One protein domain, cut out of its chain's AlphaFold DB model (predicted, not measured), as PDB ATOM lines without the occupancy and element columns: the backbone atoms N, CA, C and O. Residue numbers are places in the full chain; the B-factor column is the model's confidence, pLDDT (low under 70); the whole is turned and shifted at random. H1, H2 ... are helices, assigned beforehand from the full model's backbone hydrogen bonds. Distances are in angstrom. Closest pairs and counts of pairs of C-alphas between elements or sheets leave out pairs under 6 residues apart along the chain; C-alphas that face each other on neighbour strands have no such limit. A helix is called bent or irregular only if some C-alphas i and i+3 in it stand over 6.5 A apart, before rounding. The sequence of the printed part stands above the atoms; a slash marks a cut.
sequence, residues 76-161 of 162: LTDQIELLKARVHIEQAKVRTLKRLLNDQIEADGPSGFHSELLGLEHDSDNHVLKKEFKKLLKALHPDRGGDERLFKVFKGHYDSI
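This is residues 76 to 161 of the 162 residues of the protein "J domain-containing protein" of Bacillus sp. FJAT-27225 (UniProt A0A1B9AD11). A long helical arm, H1a, sticks out with residues 76 to 100 from a small body, in which a hairpin of two helices, H2 and H3, has the short arm H1b near the end where H2 begins and H3 ends. H1a and H1b are the two arms of one bent helix, with a sharp turn between them. The printed part has 86 residues with three named helices, H1, H2 and H3 in chain order, and no named strand; the class is all helix. The whole is only just loose, close to extended, with a radius of gyration of the C-alphas of 17.6 A; its outline is flat, spanning 56 by 36 by 18 A.

H1, residues 76 to 117, was assigned as one helix by its hydrogen bonds but is bent: C-alphas 107 and 110 are 9.1 A apart. Its arms H1a, residues 76 to 107, and H1b, residues 110 to 117, are close but not clearly touching, opposite ways at a steep tilt of 54 degrees; their closest C-alphas, of Ile 105 and Phe 113, are 6.0 A apart. H1b is close to but not clearly touching H2, residues 126 to 140, with the closest C-alphas, of Ser 115 and Leu 129, 6.8 A apart. H2 and H3, residues 148 to 160, form a helical hairpin and touch, opposite ways at a shallow tilt of 12 degrees, with the closest C-alphas, of Leu 140 and Phe 151, 5.2 A apart. H1b and H3 are close but not clearly touching, with the closest C-alphas, of His 114 and His 157, 7.8 A apart. H1a is apart from H2 and H3. In H1a, H1b, H2 and H3 every O i to N i+4 pair is within hydrogen-bond range.

H1a measures 46.4 A from C-alpha 76 at (181.145, 226.303, 223.397) to C-alpha 107 at (197.435, 202.195, 259.528), and H1b 10.7 A. H2 measures 20.7 A. H3 measures 18.6 A and ends with C-alpha 160 at (205.536, 192.117, 247.491).

The C-alphas farthest apart, of Leu 76 and Asp 125, are 56.6 A apart. The printed part has no cut, and the links H1 to H2 and H2 to H3 are short. Mean pLDDT of the printed part is 85.8; residues 108 to 112 and 122 to 123 are under 70.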
ATOM      1  N   LEU A  76     180.058 227.285 223.340       97.88
ATOM      2  CA  LEU A  76     181.145 226.303 223.397       97.88
ATOM      3  C   LEU A  76     182.204 226.686 224.435       97.88
ATOM      4  O   LEU A  76     182.756 225.805 225.096       97.88
ATOM      5  N   THR A  77     182.475 227.979 224.601       98.12
ATOM      6  CA  THR A  77     183.410 228.484 225.610       98.12
ATOM      7  C   THR A  77     182.897 228.166 227.012       98.12
ATOM      8  O   THR A  77     183.625 227.546 227.790       98.12
ATOM      9  N   ASP A  78     181.622 228.444 227.291       97.62
ATOM     10  CA  ASP A  78     180.987 228.129 228.576       97.62
ATOM     11  C   ASP A  78     181.026 226.621 228.879       97.62
ATOM     12  O   ASP A  78     181.335 226.186 229.993       97.62
ATOM     13  N   GLN A  79     180.769 225.782 227.867       98.06
ATOM     14  CA  GLN A  79     180.856 224.326 228.007       98.06
ATOM     15  C   GLN A  79     182.279 223.859 228.327       98.06
ATOM     16  O   GLN A  79     182.464 222.969 229.164       98.06
ATOM     17  N   ILE A  80     183.292 224.452 227.690       97.94
ATOM     18  CA  ILE A  80     184.700 224.147 227.965       97.94
ATOM     19  C   ILE A  80     185.055 224.515 229.407       97.94
ATOM     20  O   ILE A  80     185.732 223.734 230.080       97.94
ATOM     21  N   GLU A  81     184.608 225.668 229.901       97.88
ATOM     22  CA  GLU A  81     184.852 226.081 231.285       97.88
ATOM     23  C   GLU A  81     184.198 225.131 232.290       97.88
ATOM     24  O   GLU A  81     184.857 224.663 233.226       97.88
ATOM     25  N   LEU A  82     182.944 224.744 232.049       97.94
ATOM     26  CA  LEU A  82     182.233 223.781 232.887       97.94
ATOM     27  C   LEU A  82     182.932 222.414 232.908       97.94
ATOM     28  O   LEU A  82     183.084 221.797 233.968       97.94
ATOM     29  N   LEU A  83     183.398 221.936 231.752       97.94
ATOM     30  CA  LEU A  83     184.144 220.681 231.658       97.94
ATOM     31  C   LEU A  83     185.490 220.763 232.382       97.94
ATOM     32  O   LEU A  83     185.842 219.828 233.103       97.94
ATOM     33  N   LYS A  84     186.221 221.877 232.259       97.88
ATOM     34  CA  LYS A  84     187.469 222.106 233.006       97.88
ATOM     35  C   LYS A  84     187.230 222.068 234.513       97.88
ATOM     36  O   LYS A  84     187.968 221.385 235.225       97.88
ATOM     37  N   ALA A  85     186.180 222.733 234.994       97.56
ATOM     38  CA  ALA A  85     185.809 222.710 236.406       97.56
ATOM     39  C   ALA A  85     185.494 221.282 236.879       97.56
ATOM     40  O   ALA A  85     186.018 220.838 237.903       97.56
ATOM     41  N   ARG A  86     184.714 220.516 236.103       97.38
ATOM     42  CA  ARG A  86     184.411 219.111 236.419       97.38
ATOM     43  C   ARG A  86     185.675 218.253 236.465       97.38
ATOM     44  O   ARG A  86     185.850 217.496 237.416       97.38
ATOM     45  N   VAL A  87     186.572 218.384 235.488       97.88
ATOM     46  CA  VAL A  87     187.848 217.651 235.472       97.88
ATOM     47  C   VAL A  87     188.684 217.986 236.705       97.88
ATOM     48  O   VAL A  87     189.221 217.075 237.331       97.88
ATOM     49  N   HIS A  88     188.761 219.256 237.102       96.88
ATOM     50  CA  HIS A  88     189.477 219.650 238.315       96.88
ATOM     51  C   HIS A  88     188.874 219.045 239.584       96.88
ATOM     52  O   HIS A  88     189.620 218.546 240.428       96.88
ATOM     53  N   ILE A  89     187.545 219.035 239.703       96.69
ATOM     54  CA  ILE A  89     186.845 218.401 240.826       96.69
ATOM     55  C   ILE A  89     187.160 216.902 240.871       96.69
ATOM     56  O   ILE A  89     187.524 216.386 241.926       96.69
ATOM     57  N   GLU A  90     187.072 216.199 239.741       95.88
ATOM     58  CA  GLU A  90     187.370 214.764 239.688       95.88
ATOM     59  C   GLU A  90     188.843 214.466 239.989       95.88
ATOM     60  O   GLU A  90     189.155 213.550 240.749       95.88
ATOM     61  N   GLN A  91     189.773 215.285 239.494       95.38
ATOM     62  CA  GLN A  91     191.189 215.171 239.848       95.38
ATOM     63  C   GLN A  91     191.424 215.381 241.348       95.38
ATOM     64  O   GLN A  91     192.207 214.642 241.949       95.38
ATOM     65  N   ALA A  92     190.761 216.363 241.963       94.00
ATOM     66  CA  ALA A  92     190.852 216.612 243.398       94.00
ATOM     67  C   ALA A  92     190.294 215.432 244.206       94.00
ATOM     68  O   ALA A  92     190.966 214.958 245.119       94.00
ATOM     69  N   LYS A  93     189.132 214.888 243.818       94.94
ATOM     70  CA  LYS A  93     188.561 213.676 244.427       94.94
ATOM     71  C   LYS A  93     189.529 212.500 244.357       94.94
ATOM     72  O   LYS A  93     189.805 211.884 245.379       94.94
ATOM     73  N   VAL A  94     190.098 212.224 243.181       95.69
ATOM     74  CA  VAL A  94     191.070 211.134 243.000       95.69
ATOM     75  C   VAL A  94     192.305 211.339 243.874       95.69
ATOM     76  O   VAL A  94     192.787 210.383 244.475       95.69
ATOM     77  N   ARG A  95     192.824 212.569 243.978       93.38
ATOM     78  CA  ARG A  95     193.956 212.878 244.869       93.38
ATOM     79  C   ARG A  95     193.611 212.607 246.333       93.38
ATOM     80  O   ARG A  95     194.395 211.956 247.014       93.38
ATOM     81  N   THR A  96     192.447 213.057 246.794       90.69
ATOM     82  CA  THR A  96     191.989 212.830 248.170       90.69
ATOM     83  C   THR A  96     191.790 211.344 248.459       90.69
ATOM     84  O   THR A  96     192.289 210.862 249.467       90.69
ATOM     85  N   LEU A  97     191.135 210.603 247.559       91.06
ATOM     86  CA  LEU A  97     190.925 209.159 247.707       91.06
ATOM     87  C   LEU A  97     192.246 208.388 247.748       91.06
ATOM     88  O   LEU A  97     192.404 207.502 248.577       91.06
ATOM     89  N   LYS A  98     193.219 208.752 246.903       90.38
ATOM     90  CA  LYS A  98     194.563 208.156 246.949       90.38
ATOM     91  C   LYS A  98     195.261 208.410 248.280       90.38
ATOM     92  O   LYS A  98     195.912 207.509 248.786       90.38
ATOM     93  N   ARG A  99     195.132 209.620 248.834       89.62
ATOM     94  CA  ARG A  99     195.707 209.935 250.146       89.62
ATOM     95  C   ARG A  99     195.059 209.089 251.238       89.62
ATOM     96  O   ARG A  99     195.779 208.414 251.948       89.62
ATOM     97  N   LEU A 100     193.727 209.054 251.295       83.50
ATOM     98  CA  LEU A 100     192.994 208.253 252.282       83.50
ATOM     99  C   LEU A 100     193.339 206.762 252.195       83.50
ATOM    100  O   LEU A 100     193.499 206.114 253.221       83.50
ATOM    101  N   LEU A 101     193.484 206.231 250.978       83.62
ATOM    102  CA  LEU A 101     193.898 204.847 250.773       83.62
ATOM    103  C   LEU A 101     195.310 204.595 251.309       83.62
ATOM    104  O   LEU A 101     195.537 203.590 251.969       83.62
ATOM    105  N   ASN A 102     196.253 205.498 251.040       82.31
ATOM    106  CA  ASN A 102     197.605 205.380 251.581       82.31
ATOM    107  C   ASN A 102     197.605 205.471 253.111       82.31
ATOM    108  O   ASN A 102     198.259 204.654 253.748       82.31
ATOM    109  N   ASP A 103     196.836 206.400 253.685       83.38
ATOM    110  CA  ASP A 103     196.698 206.551 255.136       83.38
ATOM    111  C   ASP A 103     196.151 205.251 255.770       83.38
ATOM    112  O   ASP A 103     196.625 204.826 256.822       83.38
ATOM    113  N   GLN A 104     195.197 204.575 255.111       78.44
ATOM    114  CA  GLN A 104     194.668 203.278 255.555       78.44
ATOM    115  C   GLN A 104     195.706 202.152 255.430       78.44
ATOM    116  O   GLN A 104     195.887 201.379 256.365       78.44
ATOM    117  N   ILE A 105     196.439 202.081 254.311       75.31
ATOM    118  CA  ILE A 105     197.523 201.101 254.119       75.31
ATOM    119  C   ILE A 105     198.603 201.256 255.202       75.31
ATOM    120  O   ILE A 105     199.130 200.259 255.698       75.31
ATOM    121  N   GLU A 106     198.950 202.494 255.563       76.50
ATOM    122  CA  GLU A 106     199.914 202.783 256.627       76.50
ATOM    123  C   GLU A 106     199.383 202.400 258.017       76.50
ATOM    124  O   GLU A 106     200.163 201.933 258.847       76.50
ATOM    125  N   ALA A 107     198.076 202.552 258.262       76.19
ATOM    126  CA  ALA A 107     197.435 202.195 259.528       76.19
ATOM    127  C   ALA A 107     197.283 200.673 259.734       76.19
ATOM    128  O   ALA A 107     197.586 200.184 260.822       76.19
ATOM    129  N   ASP A 108     196.859 199.929 258.706       65.44
ATOM    130  CA  ASP A 108     196.586 198.479 258.787       65.44
ATOM    131  C   ASP A 108     197.832 197.608 258.522       65.44
ATOM    132  O   ASP A 108     197.850 196.402 258.781       65.44
ATOM    133  N   GLY A 109     198.908 198.210 258.013       62.78
ATOM    134  CA  GLY A 109     200.114 197.502 257.601       62.78
ATOM    135  C   GLY A 109     199.926 196.670 256.316       62.78
ATOM    136  O   GLY A 109     198.813 196.348 255.891       62.78
ATOM    137  N   PRO A 110     201.029 196.283 255.647       60.84
ATOM    138  CA  PRO A 110     200.970 195.687 254.310       60.84
ATOM    139  C   PRO A 110     200.273 194.316 254.252       60.84
ATOM    140  O   PRO A 110     199.724 193.967 253.210       60.84
ATOM    141  N   SER A 111     200.263 193.532 255.336       59.78
ATOM    142  CA  SER A 111     199.606 192.214 255.363       59.78
ATOM    143  C   SER A 111     198.085 192.312 255.493       59.78
ATOM    144  O   SER A 111     197.376 191.611 254.772       59.78
ATOM    145  N   GLY A 112     197.591 193.219 256.343       62.59
ATOM    146  CA  GLY A 112     196.160 193.463 256.533       62.59
ATOM    147  C   GLY A 112     195.488 193.988 255.264       62.59
ATOM    148  O   GLY A 112     194.446 193.480 254.843       62.59
ATOM    149  N   PHE A 113     196.163 194.914 254.576       71.00
ATOM    150  CA  PHE A 113     195.683 195.495 253.322       71.00
ATOM    151  C   PHE A 113     195.527 194.467 252.189       71.00
ATOM    152  O   PHE A 113     194.558 194.509 251.431       71.00
ATOM    153  N   HIS A 114     196.473 193.531 252.037       73.38
ATOM    154  CA  HIS A 114     196.402 192.523 250.973       73.38
ATOM    155  C   HIS A 114     195.253 191.531 251.175       73.38
ATOM    156  O   HIS A 114     194.627 191.126 250.193       73.38
ATOM    157  N   SER A 115     194.971 191.168 252.427       74.50
ATOM    158  CA  SER A 115     193.827 190.332 252.786       74.50
ATOM    159  C   SER A 115     192.511 191.056 252.510       74.50
ATOM    160  O   SER A 115     191.659 190.516 251.807       74.50
ATOM    161  N   GLU A 116     192.377 192.313 252.941       77.50
ATOM    162  CA  GLU A 116     191.168 193.114 252.710       77.50
ATOM    163  C   GLU A 116     190.908 193.373 251.215       77.50
ATOM    164  O   GLU A 116     189.786 193.188 250.741       77.50
ATOM    165  N   LEU A 117     191.949 193.695 250.434       78.19
ATOM    166  CA  LEU A 117     191.853 193.909 248.982       78.19
ATOM    167  C   LEU A 117     191.289 192.688 248.235       78.19
ATOM    168  O   LEU A 117     190.645 192.831 247.195       78.19
ATOM    169  N   LEU A 118     191.549 191.486 248.750       79.88
ATOM    170  CA  LEU A 118     191.074 190.223 248.191       79.88
ATOM    171  C   LEU A 118     189.777 189.717 248.845       79.88
ATOM    172  O   LEU A 118     189.285 188.658 248.455       79.88
ATOM    173  N   GLY A 119     189.219 190.453 249.813       79.19
ATOM    174  CA  GLY A 119     188.048 190.034 250.584       79.19
ATOM    175  C   GLY A 119     188.310 188.817 251.480       79.19
ATOM    176  O   GLY A 119     187.409 188.007 251.690       79.19
ATOM    177  N   LEU A 120     189.547 188.655 251.951       80.56
ATOM    178  CA  LEU A 120     190.001 187.569 252.819       80.56
ATOM    179  C   LEU A 120     190.129 188.045 254.275       80.56
ATOM    180  O   LEU A 120     190.272 189.238 254.543       80.56
ATOM    181  N   GLU A 121     190.103 187.111 255.230       75.12
ATOM    182  CA  GLU A 121     190.314 187.428 256.650       75.12
ATOM    183  C   GLU A 121     191.731 187.970 256.897       75.12
ATOM    184  O   GLU A 121     192.684 187.544 256.241       75.12
ATOM    185  N   HIS A 122     191.868 188.900 257.849       65.75
ATOM    186  CA  HIS A 122     193.074 189.717 258.058       65.75
ATOM    187  C   HIS A 122     194.359 188.894 258.315       65.75
ATOM    188  O   HIS A 122     195.437 189.328 257.918       65.75
ATOM    189  N   ASP A 123     194.231 187.668 258.843       65.81
ATOM    190  CA  ASP A 123     195.332 186.726 259.131       65.81
ATOM    191  C   ASP A 123     195.457 185.576 258.107       65.81
ATOM    192  O   ASP A 123     195.986 184.500 258.401       65.81
ATOM    193  N   SER A 124     194.946 185.767 256.889       71.38
ATOM    194  CA  SER A 124     195.039 184.753 255.836       71.38
ATOM    195  C   SER A 124     196.492 184.427 255.485       71.38
ATOM    196  O   SER A 124     197.301 185.310 255.211       71.38
ATOM    197  N   ASP A 125     196.808 183.132 255.422       79.31
ATOM    198  CA  ASP A 125     198.139 182.634 255.067       79.31
ATOM    199  C   ASP A 125     198.605 183.180 253.699       79.31
ATOM    200  O   ASP A 125     197.849 183.207 252.717       79.31
ATOM    201  N   ASN A 126     199.887 183.552 253.599       80.44
ATOM    202  CA  ASN A 126     200.537 184.040 252.378       80.44
ATOM    203  C   ASN A 126     200.336 183.088 251.189       80.44
ATOM    204  O   ASN A 126     200.283 183.529 250.037       80.44
ATOM    205  N   HIS A 127     200.191 181.781 251.440       82.75
ATOM    206  CA  HIS A 127     199.870 180.811 250.395       82.75
ATOM    207  C   HIS A 127     198.472 181.033 249.782       82.75
ATOM    208  O   HIS A 127     198.301 180.932 248.561       82.75
ATOM    209  N   VAL A 128     197.476 181.371 250.607       83.62
ATOM    210  CA  VAL A 128     196.107 181.690 250.172       83.62
ATOM    211  C   VAL A 128     196.096 183.019 249.418       83.62
ATOM    212  O   VAL A 128     195.583 183.073 248.298       83.62
ATOM    213  N   LEU A 129     196.775 184.041 249.951       82.88
ATOM    214  CA  LEU A 129     196.929 185.344 249.293       82.88
ATOM    215  C   LEU A 129     197.541 185.202 247.890       82.88
ATOM    216  O   LEU A 129     196.959 185.642 246.895       82.88
ATOM    217  N   LYS A 130     198.675 184.497 247.768       86.31
ATOM    218  CA  LYS A 130     199.336 184.247 246.474       86.31
ATOM    219  C   LYS A 130     198.432 183.510 245.487       86.31
ATOM    220  O   LYS A 130     198.515 183.752 244.279       86.31
ATOM    221  N   LYS A 131     197.582 182.597 245.961       89.00
ATOM    222  CA  LYS A 131     196.649 181.853 245.107       89.00
ATOM    223  C   LYS A 131     195.558 182.760 244.541       89.00
ATOM    224  O   LYS A 131     195.285 182.665 243.343       89.00
ATOM    225  N   GLU A 132     194.973 183.636 245.352       87.62
ATOM    226  CA  GLU A 132     193.938 184.570 244.895       87.62
ATOM    227  C   GLU A 132     194.511 185.644 243.959       87.62
ATOM    228  O   GLU A 132     193.981 185.839 242.860       87.62
ATOM    229  N   PHE A 133     195.676 186.225 244.276       88.69
ATOM    230  CA  PHE A 133     196.370 187.133 243.352       88.69
ATOM    231  C   PHE A 133     196.688 186.463 242.005       88.69
ATOM    232  O   PHE A 133     196.507 187.076 240.952       88.69
ATOM    233  N   LYS A 134     197.087 185.182 241.986       90.69
ATOM    234  CA  LYS A 134     197.298 184.440 240.726       90.69
ATOM    235  C   LYS A 134     196.028 184.305 239.890       90.69
ATOM    236  O   LYS A 134     196.127 184.299 238.661       90.69
ATOM    237  N   LYS A 135     194.852 184.156 240.507       91.12
ATOM    238  CA  LYS A 135     193.578 184.119 239.765       91.12
ATOM    239  C   LYS A 135     193.283 185.480 239.139       91.12
ATOM    240  O   LYS A 135     192.984 185.533 237.949       91.12
ATOM    241  N   LEU A 136     193.460 186.556 239.907       88.00
ATOM    242  CA  LEU A 136     193.320 187.939 239.443       88.00
ATOM    243  C   LEU A 136     194.262 188.247 238.276       88.00
ATOM    244  O   LEU A 136     193.812 188.686 237.224       88.00
ATOM    245  N   LEU A 137     195.548 187.916 238.399       91.56
ATOM    246  CA  LEU A 137     196.530 188.109 237.328       91.56
ATOM    247  C   LEU A 137     196.177 187.317 236.065       91.56
ATOM    248  O   LEU A 137     196.315 187.820 234.955       91.56
ATOM    249  N   LYS A 138     195.674 186.086 236.210       93.06
ATOM    250  CA  LYS A 138     195.207 185.279 235.073       93.06
ATOM    251  C   LYS A 138     193.986 185.872 234.369       93.06
ATOM    252  O   LYS A 138     193.838 185.614 233.176       93.06
ATOM    253  N   ALA A 139     193.118 186.577 235.089       89.56
ATOM    254  CA  ALA A 139     191.947 187.250 234.528       89.56
ATOM    255  C   ALA A 139     192.314 188.601 233.893       89.56
ATOM    256  O   ALA A 139     191.778 188.954 232.850       89.56
ATOM    257  N   LEU A 140     193.268 189.322 234.486       90.00
ATOM    258  CA  LEU A 140     193.726 190.637 234.030       90.00
ATOM    259  C   LEU A 140     194.801 190.574 232.933       90.00
ATOM    260  O   LEU A 140     195.222 191.615 232.442       90.00
ATOM    261  N   HIS A 141     195.268 189.386 232.539       93.06
ATOM    262  CA  HIS A 141     196.367 189.256 231.582       93.06
ATOM    263  C   HIS A 141     196.017 189.864 230.202       93.06
ATOM    264  O   HIS A 141     194.987 189.486 229.636       93.06
ATOM    265  N   PRO A 142     196.884 190.708 229.606       91.44
ATOM    266  CA  PRO A 142     196.641 191.334 228.298       91.44
ATOM    267  C   PRO A 142     196.347 190.330 227.179       91.44
ATOM    268  O   PRO A 142     195.373 190.485 226.451       91.44
ATOM    269  N   ASP A 143     197.110 189.232 227.117       92.88
ATOM    270  CA  ASP A 143     196.908 188.149 226.134       92.88
ATOM    271  C   ASP A 143     195.544 187.444 226.243       92.88
ATOM    272  O   ASP A 143     195.182 186.639 225.388       92.88
ATOM    273  N   ARG A 144     194.783 187.712 227.308       90.19
ATOM    274  CA  ARG A 144     193.430 187.188 227.536       90.19
ATOM    275  C   ARG A 144     192.357 188.272 227.427       90.19
ATOM    276  O   ARG A 144     191.218 188.031 227.816       90.19
ATOM    277  N   GLY A 145     192.713 189.450 226.912       86.88
ATOM    278  CA  GLY A 145     191.826 190.610 226.812       86.88
ATOM    279  C   GLY A 145     191.669 191.394 228.118       86.88
ATOM    280  O   GLY A 145     190.743 192.192 228.231       86.88
ATOM    281  N   GLY A 146     192.535 191.157 229.109       88.44
ATOM    282  CA  GLY A 146     192.545 191.894 230.371       88.44
ATOM    283  C   GLY A 146     193.273 193.241 230.290       88.44
ATOM    284  O   GLY A 146     194.016 193.519 229.349       88.44
ATOM    285  N   ASP A 147     193.057 194.095 231.292       90.50
ATOM    286  CA  ASP A 147     193.666 195.429 231.361       90.50
ATOM    287  C   ASP A 147     195.137 195.352 231.810       90.50
ATOM    288  O   ASP A 147     195.445 195.031 232.962       90.50
ATOM    289  N   GLU A 148     196.058 195.709 230.907       90.69
ATOM    290  CA  GLU A 148     197.507 195.711 231.153       90.69
ATOM    291  C   GLU A 148     197.927 196.593 232.337       90.69
ATOM    292  O   GLU A 148     198.863 196.257 233.072       90.69
ATOM    293  N   ARG A 149     197.251 197.726 232.549       89.12
ATOM    294  CA  ARG A 149     197.589 198.651 233.636       89.12
ATOM    295  C   ARG A 149     197.243 198.022 234.974       89.12
ATOM    296  O   ARG A 149     198.078 198.032 235.878       89.12
ATOM    297  N   LEU A 150     196.055 197.426 235.076       86.88
ATOM    298  CA  LEU A 150     195.648 196.689 236.270       86.88
ATOM    299  C   LEU A 150     196.548 195.472 236.490       86.88
ATOM    300  O   LEU A 150     197.026 195.268 237.603       86.88
ATOM    301  N   PHE A 151     196.871 194.719 235.438       90.44
ATOM    302  CA  PHE A 151     197.780 193.579 235.534       90.44
ATOM    303  C   PHE A 151     199.129 193.957 236.162       90.44
ATOM    304  O   PHE A 151     199.586 193.271 237.073       90.44
ATOM    305  N   LYS A 152     199.751 195.067 235.736       89.31
ATOM    306  CA  LYS A 152     201.022 195.545 236.313       89.31
ATOM    307  C   LYS A 152     200.897 195.914 237.793       89.31
ATOM    308  O   LYS A 152     201.774 195.548 238.571       89.31
ATOM    309  N   VAL A 153     199.816 196.593 238.183       86.19
ATOM    310  CA  VAL A 153     199.561 196.981 239.582       86.19
ATOM    311  C   VAL A 153     199.404 195.744 240.470       86.19
ATOM    312  O   VAL A 153     200.128 195.588 241.451       86.19
ATOM    313  N   PHE A 154     198.523 194.813 240.090       87.75
ATOM    314  CA  PHE A 154     198.281 193.593 240.867       87.75
ATOM    315  C   PHE A 154     199.479 192.634 240.863       87.75
ATOM    316  O   PHE A 154     199.683 191.915 241.840       87.75
ATOM    317  N   LYS A 155     200.310 192.650 239.812       88.88
ATOM    318  CA  LYS A 155     201.581 191.916 239.793       88.88
ATOM    319  C   LYS A 155     202.556 192.455 240.837       88.88
ATOM    320  O   LYS A 155     203.147 191.662 241.556       88.88
ATOM    321  N   GLY A 156     202.661 193.780 240.967       85.06
ATOM    322  CA  GLY A 156     203.482 194.409 242.002       85.06
ATOM    323  C   GLY A 156     203.071 193.990 243.416       85.06
ATOM    324  O   GLY A 156     203.932 193.648 244.219       85.06
ATOM    325  N   HIS A 157     201.763 193.928 243.689       84.12
ATOM    326  CA  HIS A 157     201.244 193.421 244.965       84.12
ATOM    327  C   HIS A 157     201.517 191.926 245.173       84.12
ATOM    328  O   HIS A 157     201.859 191.511 246.272       84.12
ATOM    329  N   TYR A 158     201.407 191.102 244.128       86.31
ATOM    330  CA  TYR A 158     201.762 189.683 244.217       86.31
ATOM    331  C   TYR A 158     203.250 189.478 244.549       86.31
ATOM    332  O   TYR A 158     203.581 188.627 245.376       86.31
ATOM    333  N   ASP A 159     204.134 190.265 243.932       86.06
ATOM    334  CA  ASP A 159     205.585 190.173 244.125       86.06
ATOM    335  C   ASP A 159     206.031 190.709 245.506       86.06
ATOM    336  O   ASP A 159     207.069 190.287 246.018       86.06
ATOM    337  N   SER A 160     205.250 191.598 246.142       80.62
ATOM    338  CA  SER A 160     205.536 192.117 247.491       80.62
ATOM    339  C   SER A 160     205.179 191.152 248.629       80.62
ATOM    340  O   SER A 160     205.633 191.353 249.757       80.62
ATOM    341  N   ILE A 161     204.409 190.092 248.357       78.88
ATOM    342  CA  ILE A 161     204.052 189.062 249.346       78.88
ATOM    343  C   ILE A 161     205.227 188.082 249.476       78.88
ATOM    344  O   ILE A 161     205.436 187.231 248.604       78.88
TER     345      ILE A 161